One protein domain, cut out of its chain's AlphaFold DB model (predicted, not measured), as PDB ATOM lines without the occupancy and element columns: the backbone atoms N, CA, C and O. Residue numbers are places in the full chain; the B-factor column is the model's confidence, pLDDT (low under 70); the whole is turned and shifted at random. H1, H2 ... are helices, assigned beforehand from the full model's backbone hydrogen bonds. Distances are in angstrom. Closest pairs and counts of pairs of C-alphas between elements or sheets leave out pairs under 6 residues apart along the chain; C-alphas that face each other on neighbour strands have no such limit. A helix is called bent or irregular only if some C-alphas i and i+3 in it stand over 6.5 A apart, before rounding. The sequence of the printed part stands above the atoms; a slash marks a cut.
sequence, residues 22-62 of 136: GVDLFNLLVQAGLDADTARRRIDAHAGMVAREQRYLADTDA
ATOM      1  N   GLY A  22     -25.573  51.709 -11.902       74.56
ATOM      2  CA  GLY A  22     -26.227  50.599 -12.604       74.56
ATOM      3  C   GLY A  22     -25.264  49.545 -13.173       74.56
ATOM      4  O   GLY A  22     -25.650  48.390 -13.307       74.56
ATOM      5  N   VAL A  23     -24.020  49.914 -13.491       79.81
ATOM      6  CA  VAL A  23     -22.992  48.990 -14.002       79.81
ATOM      7  C   VAL A  23     -22.358  48.210 -12.857       79.81
ATOM      8  O   VAL A  23     -22.166  47.003 -12.982       79.81
ATOM      9  N   ASP A  24     -22.112  48.862 -11.721       85.06
ATOM     10  CA  ASP A  24     -21.611  48.186 -10.520       85.06
ATOM     11  C   ASP A  24     -22.633  47.169  -9.995       85.06
ATOM     12  O   ASP A  24     -22.289  46.017  -9.727       85.06
ATOM     13  N   LEU A  25     -23.916  47.549  -9.955       82.19
ATOM     14  CA  LEU A  25     -25.005  46.642  -9.587       82.19
ATOM     15  C   LEU A  25     -25.145  45.474 -10.574       82.19
ATOM     16  O   LEU A  25     -25.350  44.336 -10.158       82.19
ATOM     17  N   PHE A  26     -25.001  45.731 -11.876       86.94
ATOM     18  CA  PHE A  26     -25.010  44.681 -12.893       86.94
ATOM     19  C   PHE A  26     -23.868  43.681 -12.688       86.94
ATOM     20  O   PHE A  26     -24.108  42.474 -12.666       86.94
ATOM     21  N   ASN A  27     -22.649  44.174 -12.465       86.12
ATOM     22  CA  ASN A  27     -21.481  43.331 -12.219       86.12
ATOM     23  C   ASN A  27     -21.648  42.482 -10.951       86.12
ATOM     24  O   ASN A  27     -21.322  41.297 -10.973       86.12
ATOM     25  N   LEU A  28     -22.216  43.045  -9.878       88.75
ATOM     26  CA  LEU A  28     -22.522  42.304  -8.649       88.75
ATOM     27  C   LEU A  28     -23.562  41.197  -8.873       88.75
ATOM     28  O   LEU A  28     -23.398  40.091  -8.363       88.75
ATOM     29  N   LEU A  29     -24.615  41.459  -9.654       87.00
ATOM     30  CA  LEU A  29     -25.644  40.456  -9.960       87.00
ATOM     31  C   LEU A  29     -25.083  39.308 -10.807       87.00
ATOM     32  O   LEU A  29     -25.386  38.146 -10.538       87.00
ATOM     33  N   VAL A  30     -24.223  39.621 -11.777       86.38
ATOM     34  CA  VAL A  30     -23.538  38.605 -12.589       86.38
ATOM     35  C   VAL A  30     -22.549  37.796 -11.743       86.38
ATOM     36  O   VAL A  30     -22.514  36.571 -11.848       86.38
ATOM     37  N   GLN A  31     -21.802  38.436 -10.837       88.06
ATOM     38  CA  GLN A  31     -20.929  37.740  -9.877       88.06
ATOM     39  C   GLN A  31     -21.707  36.842  -8.903       88.06
ATOM     40  O   GLN A  31     -21.200  35.798  -8.498       88.06
ATOM     41  N   ALA A  32     -22.949  37.201  -8.570       87.00
ATOM     42  CA  ALA A  32     -23.860  36.379  -7.775       87.00
ATOM     43  C   ALA A  32     -24.469  35.194  -8.559       87.00
ATOM     44  O   ALA A  32     -25.292  34.457  -8.015       87.00
ATOM     45  N   GLY A  33     -24.075  35.000  -9.823       88.50
ATOM     46  CA  GLY A  33     -24.488  33.869 -10.652       88.50
ATOM     47  C   GLY A  33     -25.773  34.094 -11.449       88.50
ATOM     48  O   GLY A  33     -26.321  33.128 -11.980       88.50
ATOM     49  N   LEU A  34     -26.270  35.332 -11.550       87.38
ATOM     50  CA  LEU A  34     -27.353  35.643 -12.483       87.38
ATOM     51  C   LEU A  34     -26.800  35.790 -13.899       87.38
ATOM     52  O   LEU A  34     -25.763  36.414 -14.115       87.38
ATOM     53  N   ASP A  35     -27.537  35.275 -14.879       90.81
ATOM     54  CA  ASP A  35     -27.231  35.572 -16.272       90.81
ATOM     55  C   ASP A  35     -27.433  37.071 -16.567       90.81
ATOM     56  O   ASP A  35     -28.211  37.771 -15.906       90.81
ATOM     57  N   ALA A  36     -26.723  37.560 -17.582       82.38
ATOM     58  CA  ALA A  36     -26.723  38.962 -17.974       82.38
ATOM     59  C   ALA A  36     -28.128  39.499 -18.316       82.38
ATOM     60  O   ALA A  36     -28.462  40.621 -17.929       82.38
ATOM     61  N   ASP A  37     -28.976  38.715 -18.984       85.56
ATOM     62  CA  ASP A  37     -30.337  39.115 -19.353       85.56
ATOM     63  C   ASP A  37     -31.261  39.198 -18.133       85.56
ATOM     64  O   ASP A  37     -32.112  40.092 -18.046       85.56
ATOM     65  N   THR A  38     -31.107  38.296 -17.162       87.31
ATOM     66  CA  THR A  38     -31.865  38.350 -15.901       87.31
ATOM     67  C   THR A  38     -31.390  39.495 -15.010       87.31
ATOM     68  O   THR A  38     -32.220  40.195 -14.420       87.31
ATOM     69  N   ALA A  39     -30.079  39.741 -14.934       84.81
ATOM     70  CA  ALA A  39     -29.522  40.881 -14.207       84.81
ATOM     71  C   ALA A  39     -30.032  42.213 -14.784       84.81
ATOM     72  O   ALA A  39     -30.506  43.067 -14.031       84.81
ATOM     73  N   ARG A  40     -30.034  42.356 -16.118       84.12
ATOM     74  CA  ARG A  40     -30.567  43.539 -16.812       84.12
ATOM     75  C   ARG A  40     -32.047  43.759 -16.497       84.12
ATOM     76  O   ARG A  40     -32.418  44.829 -16.026       84.12
ATOM     77  N   ARG A  41     -32.870  42.713 -16.646       85.94
ATOM     78  CA  ARG A  41     -34.312  42.773 -16.352       85.94
ATOM     79  C   ARG A  41     -34.609  43.175 -14.910       85.94
ATOM     80  O   ARG A  41     -35.562  43.912 -14.676       85.94
ATOM     81  N   ARG A  42     -33.809  42.715 -13.943       85.00
ATOM     82  CA  ARG A  42     -33.973  43.106 -12.533       85.00
ATOM     83  C   ARG A  42     -33.649  44.576 -12.295       85.00
ATOM     84  O   ARG A  42     -34.388  45.234 -11.567       85.00
ATOM     85  N   ILE A  43     -32.586  45.086 -12.911       86.50
ATOM     86  CA  ILE A  43     -32.217  46.503 -12.812       86.50
ATOM     87  C   ILE A  43     -33.301  47.378 -13.444       86.50
ATOM     88  O   ILE A  43     -33.739  48.338 -12.815       86.50
ATOM     89  N   ASP A  44     -33.794  47.010 -14.627       84.69
ATOM     90  CA  ASP A  44     -34.847  47.759 -15.322       84.69
ATOM     91  C   ASP A  44     -36.170  47.741 -14.537       84.69
ATOM     92  O   ASP A  44     -36.823  48.775 -14.379       84.69
ATOM     93  N   ALA A  45     -36.547  46.587 -13.975       85.44
ATOM     94  CA  ALA A  45     -37.734  46.462 -13.132       85.44
ATOM     95  C   ALA A  45     -37.634  47.327 -11.866       85.44
ATOM     96  O   ALA A  45     -38.585  48.029 -11.515       85.44
ATOM     97  N   HIS A  46     -36.473  47.318 -11.207       83.56
ATOM     98  CA  HIS A  46     -36.232  48.143 -10.028       83.56
ATOM     99  C   HIS A  46     -36.229  49.637 -10.373       83.56
ATOM    100  O   HIS A  46     -36.863  50.429  -9.680       83.56
ATOM    101  N   ALA A  47     -35.586  50.033 -11.475       83.75
ATOM    102  CA  ALA A  47     -35.586  51.420 -11.934       83.75
ATOM    103  C   ALA A  47     -37.010  51.909 -12.252       83.75
ATOM    104  O   ALA A  47     -37.380  53.020 -11.873       83.75
ATOM    105  N   GLY A  48     -37.838  51.065 -12.878       80.75
ATOM    106  CA  GLY A  48     -39.248  51.361 -13.132       80.75
ATOM    107  C   GLY A  48     -40.079  51.514 -11.854       80.75
ATOM    108  O   GLY A  48     -40.919  52.412 -11.773       80.75
ATOM    109  N   MET A  49     -39.827  50.680 -10.841       85.19
ATOM    110  CA  MET A  49     -40.480  50.780  -9.531       85.19
ATOM    111  C   MET A  49     -40.112  52.086  -8.819       85.19
ATOM    112  O   MET A  49     -41.007  52.824  -8.415       85.19
ATOM    113  N   VAL A  50     -38.818  52.412  -8.743       82.19
ATOM    114  CA  VAL A  50     -38.334  53.655  -8.122       82.19
ATOM    115  C   VAL A  50     -38.876  54.879  -8.858       82.19
ATOM    116  O   VAL A  50     -39.364  55.807  -8.224       82.19
ATOM    117  N   ALA A  51     -38.879  54.876 -10.194       79.31
ATOM    118  CA  ALA A  51     -39.448  55.975 -10.973       79.31
ATOM    119  C   ALA A  51     -40.960  56.149 -10.731       79.31
ATOM    120  O   ALA A  51     -41.467  57.271 -10.738       79.31
ATOM    121  N   ARG A  52     -41.697  55.052 -10.509       73.00
ATOM    122  CA  ARG A  52     -43.125  55.097 -10.165       73.00
ATOM    123  C   ARG A  52     -43.353  55.650  -8.759       73.00
ATOM    124  O   ARG A  52     -44.250  56.469  -8.586       73.00
ATOM    125  N   GLU A  53     -42.548  55.228  -7.793       72.50
ATOM    126  CA  GLU A  53     -42.601  55.718  -6.413       72.50
ATOM    127  C   GLU A  53     -42.242  57.206  -6.338       72.50
ATOM    128  O   GLU A  53     -42.984  57.993  -5.760       72.50
ATOM    129  N   GLN A  54     -41.185  57.628  -7.033       70.56
ATOM    130  CA  GLN A  54     -40.801  59.036  -7.127       70.56
ATOM    131  C   GLN A  54     -41.886  59.897  -7.779       70.56
ATOM    132  O   GLN A  54     -42.126  61.010  -7.322       70.56
ATOM    133  N   ARG A  55     -42.578  59.396  -8.812       65.81
ATOM    134  CA  ARG A  55     -43.740  60.100  -9.381       65.81
ATOM    135  C   ARG A  55     -44.884  60.216  -8.382       65.81
ATOM    136  O   ARG A  55     -45.488  61.273  -8.305       65.81
ATOM    137  N   TYR A  56     -45.170  59.158  -7.628       62.78
ATOM    138  CA  TYR A  56     -46.215  59.179  -6.603       62.78
ATOM    139  C   TYR A  56     -45.902  60.187  -5.484       62.78
ATOM    140  O   TYR A  56     -46.768  60.960  -5.081       62.78
ATOM    141  N   LEU A  57     -44.646  60.232  -5.036       61.28
ATOM    142  CA  LEU A  57     -44.180  61.199  -4.041       61.28
ATOM    143  C   LEU A  57     -44.205  62.636  -4.587       61.28
ATOM    144  O   LEU A  57     -44.674  63.537  -3.900       61.28
ATOM    145  N   ALA A  58     -43.789  62.850  -5.838       58.62
ATOM    146  CA  ALA A  58     -43.832  64.167  -6.475       58.62
ATOM    147  C   ALA A  58     -45.266  64.691  -6.697       58.62
ATOM    148  O   ALA A  58     -45.486  65.898  -6.627       58.62
ATOM    149  N   ASP A  59     -46.242  63.807  -6.931       54.94
ATOM    150  CA  ASP A  59     -47.666  64.170  -7.043       54.94
ATOM    151  C   ASP A  59     -48.264  64.588  -5.680       54.94
ATOM    152  O   ASP A  59     -49.228  65.347  -5.621       54.94
ATOM    153  N   THR A  60     -47.660  64.139  -4.571       56.38
ATOM    154  CA  THR A  60     -48.174  64.351  -3.207       56.38
ATOM    155  C   THR A  60     -47.729  65.685  -2.584       56.38
ATOM    156  O   THR A  60     -48.445  66.226  -1.744       56.38
ATOM    157  N   ASP A  61     -46.583  66.242  -2.991       53.03
ATOM    158  CA  ASP A  61     -45.961  67.394  -2.307       53.03
ATOM    159  C   ASP A  61     -46.381  68.768  -2.875       53.03
ATOM    160  O   ASP A  61     -46.327  69.790  -2.192       53.03
ATOM    161  N   ALA A  62     -46.856  68.825  -4.124       58.16
ATOM    162  CA  ALA A  62     -47.238  70.093  -4.737       58.16
ATOM    163  C   ALA A  62     -48.697  70.476  -4.399       58.16
ATOM    164  O   ALA A  62     -49.610  69.671  -4.629       58.16
TER     165      ALA A  62
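Overview. This is residues 22 to 62 of the 136 residues of an uncharacterized protein of Streptomyces sp. SID2563 (UniProt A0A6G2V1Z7). A short helix, H1, folds back over the first part of one long helix, H2, as an uneven helical hairpin, and the rest of H2 sticks out as a straight arm, with residues 48 to 62 standing free. The long arm makes the length of the whole. The printed part has 41 residues with two named helices, H1 then H2, and no named strand; the class is all helix. It is only just loose, close to extended, with a radius of gyration of the C-alphas of 13.5 A, and its C-alphas span 43 by 15 by 11 A.

Arrangement. H1, residues 22 to 31, is joined by a tight link of 4 residues to H2, residues 36 to 61. H1 and H2 touch, with 9 pairs of C-alphas within 8 A; the closest C-alphas are those of Leu 29 and Ala 39, 5.8 A apart. H2 touches H1 with residues 36 to 43 alone. The two helices run opposite ways at a steep tilt of 40 degrees, and they form a helical hairpin. Their centres are 16.8 A apart. In H1 and H2 every O i to N i+4 pair is within hydrogen-bond range.

Along the chain. H1 begins at C-alpha 22, at (-26.227, 50.599, -12.604), and its 10 residues measure 14.2 A from first to last C-alpha. H2 begins at C-alpha 36, at (-26.723, 38.962, -17.974), and ends at C-alpha 61, at (-45.961, 67.394, -2.307). Its 26 residues measure 37.7 A from first to last C-alpha, and neither helix is bent.

Size, cuts and confidence. The two C-alphas farthest apart are those of Gly 33 and Ala 62, at 43.2 A. The printed part has no cut and no long link. The mean pLDDT of the printed part is 78.8, and the model's confidence is low, under 70, at residues 55 to 62.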